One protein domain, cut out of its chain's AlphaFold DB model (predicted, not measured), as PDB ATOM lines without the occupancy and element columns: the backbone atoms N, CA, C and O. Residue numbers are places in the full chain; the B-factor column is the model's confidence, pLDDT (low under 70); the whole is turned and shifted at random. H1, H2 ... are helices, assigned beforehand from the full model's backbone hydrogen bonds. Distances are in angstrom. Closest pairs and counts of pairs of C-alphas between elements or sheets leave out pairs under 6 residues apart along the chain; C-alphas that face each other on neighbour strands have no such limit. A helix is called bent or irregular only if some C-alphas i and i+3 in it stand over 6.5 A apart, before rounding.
ATOM      1  N   SER A  27      97.029 146.264  96.596       89.38
ATOM      2  CA  SER A  27      96.646 144.875  96.300       89.38
ATOM      3  C   SER A  27      97.414 144.279  95.113       89.38
ATOM      4  O   SER A  27      97.592 143.066  95.039       89.38
ATOM      5  N   ALA A  28      97.922 145.124  94.212       95.44
ATOM      6  CA  ALA A  28      98.722 144.722  93.060       95.44
ATOM      7  C   ALA A  28     100.231 144.599  93.344       95.44
ATOM      8  O   ALA A  28     100.980 144.242  92.436       95.44
ATOM      9  N   GLN A  29     100.702 144.860  94.572       95.94
ATOM     10  CA  GLN A  29     102.136 144.907  94.893       95.94
ATOM     11  C   GLN A  29     102.881 143.637  94.457       95.94
ATOM     12  O   GLN A  29     103.944 143.727  93.843       95.94
ATOM     13  N   ASN A  30     102.316 142.457  94.724       96.81
ATOM     14  CA  ASN A  30     102.943 141.186  94.353       96.81
ATOM     15  C   ASN A  30     103.043 141.010  92.832       96.81
ATOM     16  O   ASN A  30     104.075 140.560  92.343       96.81
ATOM     17  N   ALA A  31     102.012 141.408  92.081       98.00
ATOM     18  CA  ALA A  31     102.022 141.352  90.620       98.00
ATOM     19  C   ALA A  31     103.055 142.327  90.029       98.00
ATOM     20  O   ALA A  31     103.840 141.941  89.165       98.00
ATOM     21  N   ILE A  32     103.125 143.556  90.556       98.31
ATOM     22  CA  ILE A  32     104.125 144.560  90.155       98.31
ATOM     23  C   ILE A  32     105.547 144.029  90.379       98.31
ATOM     24  O   ILE A  32     106.401 144.154  89.496       98.31
ATOM     25  N   LEU A  33     105.810 143.415  91.538       98.12
ATOM     26  CA  LEU A  33     107.114 142.826  91.847       98.12
ATOM     27  C   LEU A  33     107.432 141.630  90.948       98.12
ATOM     28  O   LEU A  33     108.526 141.584  90.391       98.12
ATOM     29  N   ALA A  34     106.478 140.723  90.729       98.31
ATOM     30  CA  ALA A  34     106.667 139.564  89.857       98.31
ATOM     31  C   ALA A  34     106.986 139.971  88.409       98.31
ATOM     32  O   ALA A  34     107.892 139.412  87.783       98.31
ATOM     33  N   PHE A  35     106.295 140.985  87.882       98.50
ATOM     34  CA  PHE A  35     106.601 141.555  86.571       98.50
ATOM     35  C   PHE A  35     107.965 142.224  86.535       98.50
ATOM     36  O   PHE A  35     108.745 141.963  85.620       98.50
ATOM     37  N   SER A  36     108.286 143.028  87.548       98.19
ATOM     38  CA  SER A  36     109.580 143.701  87.638       98.19
ATOM     39  C   SER A  36     110.734 142.694  87.679       98.19
ATOM     40  O   SER A  36     111.702 142.830  86.936       98.19
ATOM     41  N   ASP A  37     110.613 141.640  88.485       97.88
ATOM     42  CA  ASP A  37     111.610 140.572  88.589       97.88
ATOM     43  C   ASP A  37     111.762 139.791  87.288       97.88
ATOM     44  O   ASP A  37     112.887 139.503  86.869       97.88
ATOM     45  N   THR A  38     110.649 139.503  86.616       97.12
ATOM     46  CA  THR A  38     110.654 138.823  85.317       97.12
ATOM     47  C   THR A  38     111.354 139.661  84.264       97.12
ATOM     48  O   THR A  38     112.234 139.154  83.576       97.12
ATOM     49  N   VAL A  39     111.031 140.953  84.172       96.94
ATOM     50  CA  VAL A  39     111.688 141.870  83.237       96.94
ATOM     51  C   VAL A  39     113.182 141.962  83.533       96.94
ATOM     52  O   VAL A  39     113.984 141.922  82.611       96.94
ATOM     53  N   LEU A  40     113.594 142.052  84.797       96.88
ATOM     54  CA  LEU A  40     115.015 142.155  85.140       96.88
ATOM     55  C   LEU A  40     115.791 140.858  84.867       96.88
ATOM     56  O   LEU A  40     116.937 140.933  84.422       96.88
ATOM     57  N   THR A  41     115.174 139.699  85.104       94.88
ATOM     58  CA  THR A  41     115.813 138.376  84.987       94.88
ATOM     59  C   THR A  41     115.835 137.860  83.550       94.88
ATOM     60  O   THR A  41     116.848 137.342  83.090       94.88
ATOM     61  N   ASP A  42     114.735 138.012  82.809       94.38
ATOM     62  CA  ASP A  42     114.589 137.407  81.480       94.38
ATOM     63  C   ASP A  42     115.251 138.221  80.361       94.38
ATOM     64  O   ASP A  42     115.311 137.751  79.226       94.38
ATOM     65  N   ARG A  43     115.812 139.399  80.660       93.31
ATOM     66  CA  ARG A  43     116.522 140.248  79.686       93.31
ATOM     67  C   ARG A  43     117.614 139.521  78.913       93.31
ATOM     68  O   ARG A  43     117.750 139.752  77.713       93.31
ATOM     69  N   ASP A  44     118.347 138.627  79.569       90.81
ATOM     70  CA  ASP A  44     119.438 137.871  78.942       90.81
ATOM     71  C   ASP A  44     118.931 136.829  77.927       90.81
ATOM     72  O   ASP A  44     119.708 136.291  77.141       90.81
ATOM     73  N   LYS A  45     117.612 136.578  77.889       93.38
ATOM     74  CA  LYS A  45     116.951 135.741  76.876       93.38
ATOM     75  C   LYS A  45     116.666 136.499  75.575       93.38
ATOM     76  O   LYS A  45     116.230 135.880  74.607       93.38
ATOM     77  N   LEU A  46     116.877 137.820  75.532       93.31
ATOM     78  CA  LEU A  46     116.690 138.635  74.329       93.31
ATOM     79  C   LEU A  46     118.012 138.958  73.632       93.31
ATOM     80  O   LEU A  46     119.050 139.108  74.277       93.31
ATOM     81  N   PRO A  47     117.976 139.202  72.308       93.25
ATOM     82  CA  PRO A  47     119.076 139.856  71.621       93.25
ATOM     83  C   PRO A  47     119.434 141.187  72.290       93.25
ATOM     84  O   PRO A  47     118.552 141.978  72.635       93.25
ATOM     85  N   ARG A  48     120.738 141.475  72.396       89.69
ATOM     86  CA  ARG A  48     121.277 142.632  73.132       89.69
ATOM     87  C   ARG A  48     120.571 143.950  72.812       89.69
ATOM     88  O   ARG A  48     120.276 144.703  73.727       89.69
ATOM     89  N   LEU A  49     120.288 144.237  71.538       89.44
ATOM     90  CA  LEU A  49     119.620 145.483  71.140       89.44
ATOM     91  C   LEU A  49     118.197 145.600  71.701       89.44
ATOM     92  O   LEU A  49     117.834 146.672  72.175       89.44
ATOM     93  N   LYS A  50     117.430 144.504  71.708       90.31
ATOM     94  CA  LYS A  50     116.071 144.470  72.265       90.31
ATOM     95  C   LYS A  50     116.096 144.570  73.791       90.31
ATOM     96  O   LYS A  50     115.348 145.352  74.367       90.31
ATOM     97  N   ALA A  51     117.033 143.875  74.441       92.06
ATOM     98  CA  ALA A  51     117.208 143.903  75.897       92.06
ATOM     99  C   ALA A  51     117.506 145.307  76.470       92.06
ATOM    100  O   ALA A  51     117.284 145.550  77.658       92.06
ATOM    101  N   ARG A  52     118.007 146.247  75.650       92.62
ATOM    102  CA  ARG A  52     118.250 147.640  76.071       92.62
ATOM    103  C   ARG A  52     116.965 148.415  76.350       92.62
ATOM    104  O   ARG A  52     117.027 149.383  77.100       92.62
ATOM    105  N   GLY A  53     115.841 148.020  75.752       90.50
ATOM    106  CA  GLY A  53     114.543 148.670  75.956       90.50
ATOM    107  C   GLY A  53     113.881 148.334  77.292       90.50
ATOM    108  O   GLY A  53     112.897 148.966  77.648       90.50
ATOM    109  N   PHE A  54     114.421 147.367  78.040       93.19
ATOM    110  CA  PHE A  54     113.810 146.842  79.255       93.19
ATOM    111  C   PHE A  54     114.737 147.010  80.459       93.19
ATOM    112  O   PHE A  54     115.938 146.743  80.364       93.19
ATOM    113  N   GLY A  55     114.177 147.392  81.610       94.88
ATOM    114  CA  GLY A  55     114.842 147.258  82.909       94.88
ATOM    115  C   GLY A  55     114.805 148.486  83.815       94.88
ATOM    116  O   GLY A  55     114.653 148.300  85.015       94.88
ATOM    117  N   ALA A  56     114.914 149.716  83.301       95.94
ATOM    118  CA  ALA A  56     114.968 150.910  84.160       95.94
ATOM    119  C   ALA A  56     113.668 151.102  84.967       95.94
ATOM    120  O   ALA A  56     113.699 151.214  86.190       95.94
ATOM    121  N   GLU A  57     112.523 151.034  84.291       95.62
ATOM    122  CA  GLU A  57     111.199 151.151  84.911       95.62
ATOM    123  C   GLU A  57     110.922 150.003  85.897       95.62
ATOM    124  O   GLU A  57     110.531 150.238  87.040       95.62
ATOM    125  N   ALA A  58     111.218 148.765  85.488       97.38
ATOM    126  CA  ALA A  58     111.106 147.575  86.331       97.38
ATOM    127  C   ALA A  58     112.000 147.659  87.580       97.38
ATOM    128  O   ALA A  58     111.564 147.341  88.683       97.38
ATOM    129  N   ALA A  59     113.242 148.131  87.440       98.12
ATOM    130  CA  ALA A  59     114.134 148.348  88.574       98.12
ATOM    131  C   ALA A  59     113.583 149.401  89.526       98.12
ATOM    132  O   ALA A  59     113.581 149.176  90.732       98.12
ATOM    133  N   TYR A  60     113.083 150.521  89.005       98.00
ATOM    134  CA  TYR A  60     112.499 151.561  89.839       98.00
ATOM    135  C   TYR A  60     111.280 151.049  90.619       98.00
ATOM    136  O   TYR A  60     111.222 151.215  91.838       98.00
ATOM    137  N   LEU A  61     110.354 150.345  89.963       97.69
ATOM    138  CA  LEU A  61     109.206 149.730  90.633       97.69
ATOM    139  C   LEU A  61     109.635 148.689  91.673       97.69
ATOM    140  O   LEU A  61     109.133 148.722  92.797       97.69
ATOM    141  N   LYS A  62     110.616 147.833  91.358       97.94
ATOM    142  CA  LYS A  62     111.204 146.893  92.323       97.94
ATOM    143  C   LYS A  62     111.798 147.615  93.527       97.94
ATOM    144  O   LYS A  62     111.548 147.199  94.652       97.94
ATOM    145  N   ILE A  63     112.538 148.704  93.322       97.38
ATOM    146  CA  ILE A  63     113.117 149.489  94.416       97.38
ATOM    147  C   ILE A  63     112.014 150.039  95.326       97.38
ATOM    148  O   ILE A  63     112.101 149.895  96.545       97.38
ATOM    149  N   ARG A  64     110.955 150.625  94.749       95.75
ATOM    150  CA  ARG A  64     109.873 151.265  95.511       95.75
ATOM    151  C   ARG A  64     108.956 150.260  96.211       95.75
ATOM    152  O   ARG A  64     108.763 150.359  97.420       95.75
ATOM    153  N   TYR A  65     108.412 149.287  95.484       95.75
ATOM    154  CA  TYR A  65     107.485 148.289  96.035       95.75
ATOM    155  C   TYR A  65     108.197 147.190  96.832       95.75
ATOM    156  O   TYR A  65     107.612 146.630  97.759       95.75
ATOM    157  N   GLY A  66     109.455 146.889  96.506       95.50
ATOM    158  CA  GLY A  66     110.288 145.917  97.219       95.50
ATOM    159  C   GLY A  66     111.045 146.525  98.397       95.50
ATOM    160  O   GLY A  66     111.661 145.787  99.158       95.50
ATOM    161  N   LYS A  67     110.989 147.857  98.558       93.44
ATOM    162  CA  LYS A  67     111.663 148.617  99.620       93.44
ATOM    163  C   LYS A  67     113.160 148.287  99.710       93.44
ATOM    164  O   LYS A  67     113.686 148.067 100.800       93.44
ATOM    165  N   LEU A  68     113.834 148.225  98.559       95.31
ATOM    166  CA  LEU A  68     115.274 147.954  98.509       95.31
ATOM    167  C   LEU A  68     116.037 149.036  99.277       95.31
ATOM    168  O   LEU A  68     115.667 150.212  99.254       95.31
ATOM    169  N   SER A  69     117.135 148.636  99.921       94.69
ATOM    170  CA  SER A  69     118.053 149.602 100.512       94.69
ATOM    171  C   SER A  69     118.646 150.501  99.420       94.69
ATOM    172  O   SER A  69     118.756 150.106  98.258       94.69
ATOM    173  N   MET A  70     119.076 151.712  99.784       93.06
ATOM    174  CA  MET A  70     119.708 152.625  98.822       93.06
ATOM    175  C   MET A  70     120.992 152.029  98.213       93.06
ATOM    176  O   MET A  70     121.353 152.353  97.083       93.06
ATOM    177  N   GLN A  71     121.669 151.134  98.939       95.44
ATOM    178  CA  GLN A  71     122.818 150.400  98.420       95.44
ATOM    179  C   GLN A  71     122.397 149.388  97.347       95.44
ATOM    180  O   GLN A  71     122.915 149.449  96.234       95.44
ATOM    181  N   ASP A  72     121.418 148.526  97.637       97.19
ATOM    182  CA  ASP A  72     120.932 147.526  96.674       97.19
ATOM    183  C   ASP A  72     120.325 148.189  95.429       97.19
ATOM    184  O   ASP A  72     120.496 147.713  94.304       97.19
ATOM    185  N   ALA A  73     119.635 149.318  95.625       96.81
ATOM    186  CA  ALA A  73     119.101 150.145  94.554       96.81
ATOM    187  C   ALA A  73     120.216 150.681  93.643       96.81
ATOM    188  O   ALA A  73     120.112 150.565  92.420       96.81
ATOM    189  N   ALA A  74     121.295 151.221  94.225       96.94
ATOM    190  CA  ALA A  74     122.445 151.716  93.472       96.94
ATOM    191  C   ALA A  74     123.130 150.592  92.687       96.94
ATOM    192  O   ALA A  74     123.364 150.731  91.488       96.94
ATOM    193  N   GLU A  75     123.385 149.450  93.331       98.12
ATOM    194  CA  GLU A  75     123.999 148.293  92.678       98.12
ATOM    195  C   GLU A  75     123.152 147.783  91.502       98.12
ATOM    196  O   GLU A  75     123.687 147.483  90.432       98.12
ATOM    197  N   LEU A  76     121.827 147.713  91.664       98.06
ATOM    198  CA  LEU A  76     120.910 147.337  90.587       98.06
ATOM    199  C   LEU A  76     120.942 148.341  89.426       98.06
ATOM    200  O   LEU A  76     121.094 147.933  88.271       98.06
ATOM    201  N   ALA A  77     120.817 149.638  89.713       97.88
ATOM    202  CA  ALA A  77     120.787 150.679  88.690       97.88
ATOM    203  C   ALA A  77     122.114 150.778  87.921       97.88
ATOM    204  O   ALA A  77     122.109 150.889  86.693       97.88
ATOM    205  N   HIS A  78     123.252 150.672  88.614       98.00
ATOM    206  CA  HIS A  78     124.581 150.687  87.994       98.00
ATOM    207  C   HIS A  78     124.793 149.486  87.077       98.00
ATOM    208  O   HIS A  78     125.208 149.678  85.937       98.00
ATOM    209  N   ARG A  79     124.404 148.269  87.489       97.38
ATOM    210  CA  ARG A  79     124.466 147.093  86.600       97.38
ATOM    211  C   ARG A  79     123.652 147.293  85.319       97.38
ATOM    212  O   ARG A  79     124.113 146.942  84.232       97.38
ATOM    213  N   LEU A  80     122.455 147.874  85.419       97.38
ATOM    214  CA  LEU A  80     121.620 148.150  84.245       97.38
ATOM    215  C   LEU A  80     122.252 149.206  83.333       97.38
ATOM    216  O   LEU A  80     122.319 148.986  82.119       97.38
ATOM    217  N   ARG A  81     122.765 150.302  83.905       96.81
ATOM    218  CA  ARG A  81     123.506 151.340  83.174       96.81
ATOM    219  C   ARG A  81     124.688 150.736  82.421       96.81
ATOM    220  O   ARG A  81     124.810 150.953  81.217       96.81
ATOM    221  N   ASP A  82     125.510 149.943  83.099       96.00
ATOM    222  CA  ASP A  82     126.727 149.354  82.534       96.00
ATOM    223  C   ASP A  82     126.399 148.316  81.439       96.00
ATOM    224  O   ASP A  82     127.146 148.153  80.474       96.00
ATOM    225  N   SER A  83     125.221 147.682  81.512       93.12
ATOM    226  CA  SER A  83     124.689 146.822  80.441       93.12
ATOM    227  C   SER A  83     124.088 147.590  79.246       93.12
ATOM    228  O   SER A  83     123.723 146.985  78.233       93.12
ATOM    229  N   GLY A  84     124.010 148.924  79.323       94.00
ATOM    230  CA  GLY A  84     123.521 149.798  78.255       94.00
ATOM    231  C   GLY A  84     121.997 149.905  78.153       94.00
ATOM    232  O   GLY A  84     121.491 150.221  77.068       94.00
ATOM    233  N   VAL A  85     121.270 149.629  79.243       95.31
ATOM    234  CA  VAL A  85     119.808 149.801  79.322       95.31
ATOM    235  C   VAL A  85     119.445 151.270  79.152       95.31
ATOM    236  O   VAL A  85     120.059 152.152  79.752       95.31
ATOM    237  N   ARG A  86     118.444 151.533  78.312       92.31
ATOM    238  CA  ARG A  86     117.892 152.871  78.103       92.31
ATOM    239  C   ARG A  86     117.340 153.406  79.429       92.31
ATOM    240  O   ARG A  86     116.807 152.636  80.215       92.31
ATOM    241  N   GLU A  87     117.510 154.703  79.687       92.81
ATOM    242  CA  GLU A  87     117.076 155.397  80.921       92.81
ATOM    243  C   GLU A  87     117.746 154.926  82.227       92.81
ATOM    244  O   GLU A  87     117.713 155.651  83.217       92.81
ATOM    245  N   ALA A  88     118.462 153.793  82.246       96.12
ATOM    246  CA  ALA A  88     119.188 153.342  83.436       96.12
ATOM    247  C   ALA A  88     120.309 154.306  83.852       96.12
ATOM    248  O   ALA A  88     120.658 154.360  85.026       96.12
ATOM    249  N   ILE A  89     120.847 155.093  82.912       96.25
ATOM    250  CA  ILE A  89     121.764 156.194  83.228       96.25
ATOM    251  C   ILE A  89     121.085 157.285  84.067       96.25
ATOM    252  O   ILE A  89     121.705 157.770  85.007       96.25
ATOM    253  N   ASP A  90     119.822 157.621  83.784       96.31
ATOM    254  CA  ASP A  90     119.075 158.615  84.562       96.31
ATOM    255  C   ASP A  90     118.646 158.048  85.922       96.31
ATOM    256  O   ASP A  90     118.747 158.728  86.935       96.31
ATOM    257  N   LEU A  91     118.247 156.770  85.980       97.62
ATOM    258  CA  LEU A  91     117.957 156.081  87.244       97.62
ATOM    259  C   LEU A  91     119.193 156.021  88.158       97.62
ATOM    260  O   LEU A  91     119.112 156.357  89.338       97.62
ATOM    261  N   ALA A  92     120.338 155.601  87.611       97.56
ATOM    262  CA  ALA A  92     121.609 155.555  88.327       97.56
ATOM    263  C   ALA A  92     122.042 156.948  88.796       97.56
ATOM    264  O   ALA A  92     122.395 157.118  89.961       97.56
ATOM    265  N   GLY A  93     121.973 157.942  87.903       97.06
ATOM    266  CA  GLY A  93     122.315 159.324  88.217       97.06
ATOM    267  C   GLY A  93     121.418 159.912  89.304       97.06
ATOM    268  O   GLY A  93     121.924 160.536  90.231       97.06
ATOM    269  N   ALA A  94     120.109 159.649  89.267       97.31
ATOM    270  CA  ALA A  94     119.188 160.063  90.321       97.31
ATOM    271  C   ALA A  94     119.572 159.472  91.685       97.31
ATOM    272  O   ALA A  94     119.637 160.208  92.665       97.31
ATOM    273  N   ILE A  95     119.900 158.176  91.751       96.62
ATOM    274  CA  ILE A  95     120.340 157.523  92.997       96.62
ATOM    275  C   ILE A  95     121.657 158.120  93.508       96.62
ATOM    276  O   ILE A  95     121.768 158.452  94.691       96.62
ATOM    277  N   ASP A  96     122.653 158.275  92.636       96.38
ATOM    278  CA  ASP A  96     123.962 158.814  93.015       96.38
ATOM    279  C   ASP A  96     123.840 160.263  93.512       96.38
ATOM    280  O   ASP A  96     124.382 160.608  94.566       96.38
ATOM    281  N   ALA A  97     123.046 161.085  92.820       96.19
ATOM    282  CA  ALA A  97     122.774 162.460  93.216       96.19
ATOM    283  C   ALA A  97     121.968 162.554  94.521       96.19
ATOM    284  O   ALA A  97     122.247 163.416  95.348       96.19
ATOM    285  N   THR A  98     121.022 161.645  94.778       95.12
ATOM    286  CA  THR A  98     120.332 161.583  96.076       95.12
ATOM    287  C   THR A  98     121.292 161.258  97.225       95.12
ATOM    288  O   THR A  98     121.089 161.728  98.342       95.12
ATOM    289  N   ARG A  99     122.344 160.468  96.976       92.00
ATOM    290  CA  ARG A  99     123.310 160.048  98.004       92.00
ATOM    291  C   ARG A  99     124.403 161.071  98.284       92.00
ATOM    292  O   ARG A  99     124.877 161.140  99.415       92.00
ATOM    293  N   GLY A 100     124.858 161.799  97.269       91.19
ATOM    294  CA  GLY A 100     126.028 162.670  97.401       91.19
ATOM    295  C   GLY A 100     125.987 163.930  96.546       91.19
ATOM    296  O   GLY A 100     127.035 164.531  96.312       91.19
ATOM    297  N   GLY A 101     124.802 164.322  96.081       93.50
ATOM    298  CA  GLY A 101     124.594 165.549  95.326       93.50
ATOM    299  C   GLY A 101     125.289 165.554  93.965       93.50
ATOM    300  O   GLY A 101     125.558 164.514  93.363       93.50
ATOM    301  N   TYR A 102     125.587 166.750  93.471       94.44
ATOM    302  CA  TYR A 102     126.213 166.978  92.169       94.44
ATOM    303  C   TYR A 102     127.577 166.280  92.037       94.44
ATOM    304  O   TYR A 102     127.884 165.686  91.003       94.44
ATOM    305  N   ASP A 103     128.381 166.305  93.101       94.12
ATOM    306  CA  ASP A 103     129.768 165.826  93.079       94.12
ATOM    307  C   ASP A 103     129.863 164.289  92.991       94.12
ATOM    308  O   ASP A 103     130.843 163.749  92.467       94.12
ATOM    309  N   ALA A 104     128.823 163.567  93.429       93.38
ATOM    310  CA  ALA A 104     128.758 162.106  93.336       93.38
ATOM    311  C   ALA A 104     128.754 161.593  91.888       93.38
ATOM    312  O   ALA A 104     129.222 160.484  91.626       93.38
ATOM    313  N   LEU A 105     128.279 162.411  90.946       92.88
ATOM    314  CA  LEU A 105     128.161 162.047  89.536       92.88
ATOM    315  C   LEU A 105     129.502 162.060  88.792       92.88
ATOM    316  O   LEU A 105     129.592 161.491  87.707       92.88
ATOM    317  N   LYS A 106     130.540 162.698  89.360       90.75
ATOM    318  CA  LYS A 106     131.892 162.797  88.773       90.75
ATOM    319  C   LYS A 106     131.872 163.210  87.292       90.75
ATOM    320  O   LYS A 106     132.619 162.671  86.474       90.75
ATOM    321  N   LEU A 107     130.991 164.149  86.949       89.00
ATOM    322  CA  LEU A 107     130.791 164.598  85.575       89.00
ATOM    323  C   LEU A 107     132.041 165.312  85.069       89.00
ATOM    324  O   LEU A 107     132.540 166.240  85.704       89.00
ATOM    325  N   SER A 108     132.516 164.917  83.890       86.12
ATOM    326  CA  SER A 108     133.565 165.660  83.187       86.12
ATOM    327  C   SER A 108     133.011 166.873  82.437       86.12
ATOM    328  O   SER A 108     133.755 167.800  82.133       86.12
ATOM    329  N   ASP A 109     131.718 166.850  82.095       88.69
ATOM    330  CA  ASP A 109     131.023 167.919  81.377       88.69
ATOM    331  C   ASP A 109     129.536 167.957  81.794       88.69
ATOM    332  O   ASP A 109     128.854 166.936  81.656       88.69
ATOM    333  N   PRO A 110     128.994 169.102  82.260       88.94
ATOM    334  CA  PRO A 110     127.588 169.227  82.652       88.94
ATOM    335  C   PRO A 110     126.587 168.893  81.540       88.94
ATOM    336  O   PRO A 110     125.457 168.520  81.843       88.94
ATOM    337  N   VAL A 111     126.974 168.974  80.258       88.81
ATOM    338  CA  VAL A 111     126.111 168.586  79.122       88.81
ATOM    339  C   VAL A 111     125.708 167.110  79.173       88.81
ATOM    340  O   VAL A 111     124.685 166.738  78.602       88.81
ATOM    341  N   GLN A 112     126.442 166.268  79.906       90.88
ATOM    342  CA  GLN A 112     126.062 164.872  80.149       90.88
ATOM    343  C   GLN A 112     124.727 164.731  80.900       90.88
ATOM    344  O   GLN A 112     124.120 163.668  80.840       90.88
ATOM    345  N   LEU A 113     124.245 165.793  81.557       91.94
ATOM    346  CA  LEU A 113     122.936 165.831  82.216       91.94
ATOM    347  C   LEU A 113     121.770 166.095  81.253       91.94
ATOM    348  O   LEU A 113     120.616 166.109  81.679       91.94
ATOM    349  N   ASN A 114     122.037 166.325  79.965       88.56
ATOM    350  CA  ASN A 114     120.991 166.601  78.990       88.56
ATOM    351  C   ASN A 114     120.019 165.418  78.874       88.56
ATOM    352  O   ASN A 114     120.431 164.291  78.604       88.56
ATOM    353  N   GLY A 115     118.727 165.683  79.078       85.25
ATOM    354  CA  GLY A 115     117.682 164.660  79.102       85.25
ATOM    355  C   GLY A 115     117.645 163.791  80.369       85.25
ATOM    356  O   GLY A 115     116.758 162.952  80.476       85.25
ATOM    357  N   LEU A 116     118.547 163.990  81.340       93.12
ATOM    358  CA  LEU A 116     118.573 163.250  82.610       93.12
ATOM    359  C   LEU A 116     117.734 163.972  83.676       93.12
ATOM    360  O   LEU A 116     118.253 164.540  84.641       93.12
ATOM    361  N   ILE A 117     116.419 164.031  83.453       93.88
ATOM    362  CA  ILE A 117     115.493 164.842  84.258       93.88
ATOM    363  C   ILE A 117     115.441 164.345  85.710       93.88
ATOM    364  O   ILE A 117     115.410 165.162  86.635       93.88
ATOM    365  N   SER A 118     115.493 163.028  85.932       95.56
ATOM    366  CA  SER A 118     115.492 162.440  87.279       95.56
ATOM    367  C   SER A 118     116.768 162.798  88.041       95.56
ATOM    368  O   SER A 118     116.719 163.191  89.209       95.56
ATOM    369  N   THR A 119     117.911 162.746  87.357       96.25
ATOM    370  CA  THR A 119     119.218 163.136  87.897       96.25
ATOM    371  C   THR A 119     119.252 164.623  88.244       96.25
ATOM    372  O   THR A 119     119.649 164.992  89.348       96.25
ATOM    373  N   LEU A 120     118.777 165.488  87.340       95.19
ATOM    374  CA  LEU A 120     118.672 166.931  87.578       95.19
ATOM    375  C   LEU A 120     117.796 167.237  88.795       95.19
ATOM    376  O   LEU A 120     118.196 168.020  89.657       95.19
ATOM    377  N   ARG A 121     116.636 166.581  88.906       94.94
ATOM    378  CA  ARG A 121     115.768 166.704  90.080       94.94
ATOM    379  C   ARG A 121     116.511 166.334  91.363       94.94
ATOM    380  O   ARG A 121     116.455 167.095  92.325       94.94
ATOM    381  N   ALA A 122     117.202 165.197  91.376       96.19
ATOM    382  CA  ALA A 122     117.920 164.715  92.553       96.19
ATOM    383  C   ALA A 122     119.054 165.667  92.981       96.19
ATOM    384  O   ALA A 122     119.173 165.960  94.169       96.19
ATOM    385  N   ILE A 123     119.816 166.231  92.032       96.00
ATOM    386  CA  ILE A 123     120.831 167.269  92.308       96.00
ATOM    387  C   ILE A 123     120.195 168.484  92.992       96.00
ATOM    388  O   ILE A 123     120.687 168.966  94.014       96.00
ATOM    389  N   LEU A 124     119.098 168.994  92.423       95.12
ATOM    390  CA  LEU A 124     118.406 170.166  92.959       95.12
ATOM    391  C   LEU A 124     117.860 169.878  94.363       95.12
ATOM    392  O   LEU A 124     117.940 170.732  95.245       95.12
ATOM    393  N   GLN A 125     117.331 168.673  94.581       94.06
ATOM    394  CA  GLN A 125     116.757 168.250  95.856       94.06
ATOM    395  C   GLN A 125     117.830 168.045  96.937       94.06
ATOM    396  O   GLN A 125     117.556 168.271  98.113       94.06
ATOM    397  N   ALA A 126     119.058 167.693  96.543       93.25
ATOM    398  CA  ALA A 126     120.228 167.647  97.420       93.25
ATOM    399  C   ALA A 126     120.756 169.044  97.816       93.25
ATOM    400  O   ALA A 126     121.695 169.147  98.600       93.25
ATOM    401  N   GLY A 127     120.168 170.128  97.293       92.38
ATOM    402  CA  GLY A 127     120.572 171.504  97.596       92.38
ATOM    403  C   GLY A 127     121.736 172.027  96.746       92.38
ATOM    404  O   GLY A 127     122.175 173.159  96.944       92.38
ATOM    405  N   ASP A 128     122.196 171.266  95.752       95.00
ATOM    406  CA  ASP A 128     123.341 171.619  94.902       95.00
ATOM    407  C   ASP A 128     122.962 172.485  93.681       95.00
ATOM    408  O   ASP A 128     123.719 172.591  92.713       95.00
ATOM    409  N   GLY A 129     121.805 173.156  93.712       93.62
ATOM    410  CA  GLY A 129     121.347 174.014  92.611       93.62
ATOM    411  C   GLY A 129     122.329 175.133  92.251       93.62
ATOM    412  O   GLY A 129     122.543 175.402  91.073       93.62
ATOM    413  N   GLU A 130     123.003 175.720  93.244       94.94
ATOM    414  CA  GLU A 130     124.028 176.745  93.009       94.94
ATOM    415  C   GLU A 130     125.212 176.195  92.201       94.94
ATOM    416  O   GLU A 130     125.650 176.823  91.236       94.94
ATOM    417  N   LYS A 131     125.708 175.005  92.570       95.12
ATOM    418  CA  LYS A 131     126.810 174.343  91.860       95.12
ATOM    419  C   LYS A 131     126.396 173.972  90.441       95.12
ATOM    420  O   LYS A 131     127.135 174.251  89.500       95.12
ATOM    421  N   LEU A 132     125.202 173.394  90.282       95.38
ATOM    422  CA  LEU A 132     124.654 173.030  88.977       95.38
ATOM    423  C   LEU A 132     124.558 174.251  88.055       95.38
ATOM    424  O   LEU A 132     125.015 174.198  86.916       95.38
ATOM    425  N   THR A 430     106.214 144.688  81.437       95.19
ATOM    426  CA  THR A 430     106.582 146.104  81.588       95.19
ATOM    427  C   THR A 430     105.348 147.008  81.548       95.19
ATOM    428  O   THR A 430     105.182 147.835  82.443       95.19
ATOM    429  N   ASP A 431     104.459 146.830  80.564       95.00
ATOM    430  CA  ASP A 431     103.225 147.622  80.442       95.00
ATOM    431  C   ASP A 431     102.335 147.484  81.684       95.00
ATOM    432  O   ASP A 431     101.980 148.477  82.327       95.00
ATOM    433  N   PHE A 432     102.030 146.246  82.086       97.06
ATOM    434  CA  PHE A 432     101.134 146.008  83.211       97.06
ATOM    435  C   PHE A 432     101.753 146.365  84.559       97.06
ATOM    436  O   PHE A 432     101.015 146.803  85.435       97.06
ATOM    437  N   ALA A 433     103.074 146.267  84.749       97.00
ATOM    438  CA  ALA A 433     103.701 146.772  85.971       97.00
ATOM    439  C   ALA A 433     103.471 148.284  86.140       97.00
ATOM    440  O   ALA A 433     103.137 148.733  87.237       97.00
ATOM    441  N   ILE A 434     103.584 149.057  85.054       94.38
ATOM    442  CA  ILE A 434     103.333 150.504  85.066       94.38
ATOM    443  C   ILE A 434     101.852 150.798  85.281       94.38
ATOM    444  O   ILE A 434     101.505 151.576  86.166       94.38
ATOM    445  N   ARG A 435     100.954 150.151  84.537       94.88
ATOM    446  CA  ARG A 435      99.510 150.386  84.687       94.88
ATOM    447  C   ARG A 435      98.988 149.971  86.063       94.88
ATOM    448  O   ARG A 435      98.128 150.655  86.608       94.88
ATOM    449  N   LEU A 436      99.527 148.906  86.662       96.44
ATOM    450  CA  LEU A 436      99.229 148.534  88.050       96.44
ATOM    451  C   LEU A 436      99.823 149.531  89.057       96.44
ATOM    452  O   LEU A 436      99.179 149.837  90.055       96.44
ATOM    453  N   ASP A 437     101.010 150.092  88.809       95.44
ATOM    454  CA  ASP A 437     101.532 151.189  89.634       95.44
ATOM    455  C   ASP A 437     100.575 152.393  89.629       95.44
ATOM    456  O   ASP A 437     100.282 152.937  90.694       95.44
ATOM    457  N   ARG A 438     100.011 152.745  88.465       93.12
ATOM    458  CA  ARG A 438      99.031 153.838  88.305       93.12
ATOM    459  C   ARG A 438      97.697 153.616  89.020       93.12
ATOM    460  O   ARG A 438      96.976 154.582  89.268       93.12
ATOM    461  N   THR A 439      97.351 152.374  89.356       92.75
ATOM    462  CA  THR A 439      96.174 152.064  90.188       92.75
ATOM    463  C   THR A 439      96.505 151.974  91.680       92.75
ATOM    464  O   THR A 439      95.592 151.851  92.497       92.75
ATOM    465  N   CYS A 440      97.788 152.084  92.039       92.88
ATOM    466  CA  CYS A 440      98.302 152.031  93.401       92.88
ATOM    467  C   CYS A 440      98.955 153.361  93.825       92.88
ATOM    468  O   CYS A 440      98.254 154.343  94.060       92.88
ATOM    469  N   ALA A 441     100.284 153.386  93.994       91.69
ATOM    470  CA  ALA A 441     101.016 154.541  94.515       91.69
ATOM    471  C   ALA A 441     101.420 155.547  93.424       91.69
ATOM    472  O   ALA A 441     101.855 156.653  93.750       91.69
ATOM    473  N   SER A 442     101.305 155.168  92.148       93.12
ATOM    474  CA  SER A 442     101.700 155.965  90.984       93.12
ATOM    475  C   SER A 442     103.127 156.511  91.106       93.12
ATOM    476  O   SER A 442     103.387 157.691  90.850       93.12
ATOM    477  N   TYR A 443     104.086 155.672  91.512       93.88
ATOM    478  CA  TYR A 443     105.481 156.093  91.659       93.88
ATOM    479  C   TYR A 443     106.082 156.612  90.353       93.88
ATOM    480  O   TYR A 443     106.941 157.501  90.397       93.88
ATOM    481  N   THR A 444     105.619 156.075  89.225       90.56
ATOM    482  CA  THR A 444     106.029 156.442  87.862       90.56
ATOM    483  C   THR A 444     105.354 157.700  87.329       90.56
ATOM    484  O   THR A 444     105.771 158.198  86.289       90.56
ATOM    485  N   HIS A 445     104.338 158.223  88.021       91.81
ATOM    486  CA  HIS A 445     103.661 159.450  87.621       91.81
ATOM    487  C   HIS A 445     104.496 160.693  87.921       91.81
ATOM    488  O   HIS A 445     105.038 160.843  89.021       91.81
ATOM    489  N   HIS A 446     104.497 161.631  86.978       90.81
ATOM    490  CA  HIS A 446     104.960 162.996  87.187       90.81
ATOM    491  C   HIS A 446     103.939 164.025  86.672       90.81
ATOM    492  O   HIS A 446     103.344 163.814  85.614       90.81
ATOM    493  N   PRO A 447     103.719 165.158  87.369       90.12
ATOM    494  CA  PRO A 447     102.808 166.183  86.869       90.12
ATOM    495  C   PRO A 447     103.218 166.714  85.492       90.12
ATOM    496  O   PRO A 447     104.398 166.957  85.234       90.12
ATOM    497  N   ALA A 448     102.227 166.897  84.616       90.38
ATOM    498  CA  ALA A 448     102.402 167.294  83.221       90.38
ATOM    499  C   ALA A 448     103.271 166.362  82.360       90.38
ATOM    500  O   ALA A 448     103.750 166.776  81.304       90.38
ATOM    501  N   GLU A 449     103.446 165.099  82.757       90.44
ATOM    502  CA  GLU A 449     104.173 164.096  81.966       90.44
ATOM    503  C   GLU A 449     103.597 163.886  80.560       90.44
ATOM    504  O   GLU A 449     104.364 163.647  79.630       90.44
ATOM    505  N   ALA A 450     102.276 164.003  80.393       90.81
ATOM    506  CA  ALA A 450     101.617 163.800  79.110       90.81
ATOM    507  C   ALA A 450     102.099 164.818  78.067       90.81
ATOM    508  O   ALA A 450     102.464 164.429  76.956       90.81
ATOM    509  N   LEU A 451     102.204 166.085  78.479       90.19
ATOM    510  CA  LEU A 451     102.680 167.194  77.654       90.19
ATOM    511  C   LEU A 451     104.216 167.256  77.565       90.19
ATOM    512  O   LEU A 451     104.769 167.481  76.493       90.19
ATOM    513  N   MET A 452     104.919 167.099  78.693       87.25
ATOM    514  CA  MET A 452     106.353 167.414  78.789       87.25
ATOM    515  C   MET A 452     107.279 166.221  78.570       87.25
ATOM    516  O   MET A 452     108.433 166.411  78.191       87.25
ATOM    517  N   LEU A 453     106.806 165.012  78.868       85.69
ATOM    518  CA  LEU A 453     107.630 163.801  78.933       85.69
ATOM    519  C   LEU A 453     107.130 162.704  77.989       85.69
ATOM    520  O   LEU A 453     107.770 161.660  77.877       85.69
ATOM    521  N   SER A 454     105.976 162.908  77.342       77.00
ATOM    522  CA  SER A 454     105.295 161.902  76.521       77.00
ATOM    523  C   SER A 454     105.173 160.541  77.230       77.00
ATOM    524  O   SER A 454     105.344 159.492  76.606       77.00
ATOM    525  N   GLY A 455     104.936 160.560  78.545       71.69
ATOM    526  CA  GLY A 455     104.767 159.359  79.373       71.69
ATOM    527  C   GLY A 455     106.051 158.677  79.841       71.69
ATOM    528  O   GLY A 455     105.986 157.572  80.393       71.69
ATOM    529  N   GLN A 456     107.214 159.308  79.642       81.56
ATOM    530  CA  GLN A 456     108.459 158.867  80.271       81.56
ATOM    531  C   GLN A 456     108.393 159.088  81.791       81.56
ATOM    532  O   GLN A 456     108.044 160.186  82.233       81.56
ATOM    533  N   PRO A 457     108.727 158.071  82.606       83.56
ATOM    534  CA  PRO A 457     108.703 158.210  84.053       83.56
ATOM    535  C   PRO A 457     109.858 159.086  84.547       83.56
ATOM    536  O   PRO A 457     110.944 159.095  83.972       83.56
ATOM    537  N   ILE A 458     109.646 159.758  85.681       89.81
ATOM    538  CA  ILE A 458     110.726 160.366  86.466       89.81
ATOM    539  C   ILE A 458     111.015 159.492  87.685       89.81
ATOM    540  O   ILE A 458     110.122 159.192  88.486       89.81
ATOM    541  N   PHE A 459     112.283 159.133  87.867       94.62
ATOM    542  CA  PHE A 459     112.747 158.352  89.008       94.62
ATOM    543  C   PHE A 459     112.982 159.272  90.210       94.62
ATOM    544  O   PHE A 459     113.902 160.088  90.228       94.62
ATOM    545  N   ARG A 460     112.121 159.166  91.225       92.38
ATOM    546  CA  ARG A 460     112.137 160.041  92.404       92.38
ATOM    547  C   ARG A 460     112.549 159.254  93.640       92.38
ATOM    548  O   ARG A 460     111.986 158.193  93.915       92.38
ATOM    549  N   PHE A 461     113.471 159.819  94.411       90.19
ATOM    550  CA  PHE A 461     113.942 159.269  95.677       90.19
ATOM    551  C   PHE A 461     113.842 160.321  96.774       90.19
ATOM    552  O   PHE A 461     114.019 161.517  96.527       90.19
ATOM    553  N   ASP A 462     113.549 159.867  97.987       79.00
ATOM    554  CA  ASP A 462     113.578 160.735  99.155       79.00
ATOM    555  C   ASP A 462     115.039 160.984  99.565       79.00
ATOM    556  O   ASP A 462     115.865 160.071  99.451       79.00
ATOM    557  N   PRO A 463     115.394 162.193 100.041       64.44
ATOM    558  CA  PRO A 463     116.743 162.467 100.517       64.44
ATOM    559  C   PRO A 463     117.058 161.554 101.703       64.44
ATOM    560  O   PRO A 463     116.192 161.320 102.554       64.44
ATOM    561  N   ALA A 464     118.297 161.065 101.785       58.50
ATOM    562  CA  ALA A 464     118.767 160.408 102.998       58.50
ATOM    563  C   ALA A 464     118.662 161.412 104.159       58.50
ATOM    564  O   ALA A 464     119.191 162.520 104.065       58.50
ATOM    565  N   LYS A 465     117.908 161.053 105.202       44.00
ATOM    566  CA  LYS A 465     117.809 161.854 106.428       44.00
ATOM    567  C   LYS A 465     119.060 161.729 107.276       44.00
ATOM    568  O   LYS A 465     119.598 160.600 107.336       44.00
TER     569      LYS A 465
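AT A GLANCE: This is residues 27 to 132 and 430 to 465 of the 465 residues of an uncharacterized protein of Shinella sp. WSJ-2 (UniProt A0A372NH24). Five helices, H1, H3, H4, H5 and H8, form a zigzag row along the longest axis of the domain, each touching the next, with H10 packed on H1 and H3 at one end. The short helices H6, H7 and H9 gather at the other end round H5 and H8, while the stretch after H10 leads through the short H11 and runs back past the middle as an unnamed tail, residues 453 to 465. The printed part has 142 residues with eleven named helices, H1 to H11 in order along the chain, and no named strand; its class is all helix. It is compact, with a radius of gyration of the C-alphas of 14.8 A, and its C-alphas span 41 by 32 by 32 A.

HOW THE PARTS SIT: H1, residues 29 to 45, touches H3, residues 56 to 66, at a steep tilt of 38 degrees, opposite ways; their closest C-alphas, those of Ser 36 and Ala 58, are 4.4 A apart. H2, residues 48 to 51, is close to H1 but not clearly touching it, with the C-alphas of Arg 43 and Ala 51 at 5.3 A. H3 forms a hairpin with H4, residues 70 to 82, at a shallow tilt of 15 degrees, opposite ways; the closest C-alphas, of Ile 63 and Ala 73, are 6.0 A apart. H4 forms a second hairpin with H5, residues 88 to 100, opposite ways at 36 degrees, a tilt only just steep, with the C-alphas of Arg 81 and Ala 88 closest at 4.8 A. H3 and H5, the two hubs, touch four helices each; they only just touch each other, with 3 pairs of C-alphas within 8 A, and H5 does so with residues 88 to 91 alone. H5 touches H6, residues 102 to 105, with its residues 93 to 97 alone; the closest C-alphas, of Asp 96 and Ala 104, are 5.8 A apart. H7, residues 110 to 113, touches no helix. H8, residues 117 to 125, touches H5 at a shallow tilt of 6 degrees, the same way, with the C-alphas of Ala 94 and Thr 119 closest at 3.9 A. H9, residues 129 to 132, only just touches H8, with 3 pairs of C-alphas within 8 A, and only at the corner. H10, residues 430 to 439, touches H1 at a shallow tilt of 16 degrees, opposite ways, the C-alphas of Ile 32 and Ala 433 being closest at 4.8 A. H10 also touches H3, at a steep tilt of 46 degrees. H11, residues 449 to 452, touches no helix. Each O i to N i+4 pair is within hydrogen-bond range in H3, H4, H5, H8 and H10, and 10 of 13 are in H1; the others are too short for such a pair.

IN THESE COORDINATES: H1 begins at C-alpha 29, (102.136, 144.907, 94.893), and measures 25.1 A; it is irregular, with C-alphas 41 and 44 at 7.1 A. H3 measures 14.7 A, H4 18.0 A, H5 18.1 A, H8 12.2 A and H10 14.8 A. H5 begins at C-alpha 88, (119.188, 153.342, 83.436). H11 ends at C-alpha 452, (106.353, 167.414, 78.789).

THE WHOLE: The two C-alphas farthest apart, those of Lys 45 and Glu 130, are 44.6 A apart. Residues 133 to 429 are not printed, and C-alphas 132 and 430 are 33.3 A apart across this cut. The links from H1 through to H9 are tight, and that from H10 to H11 is short. The mean pLDDT of the printed part is 92.8, and residues 463 to 465 are under 70.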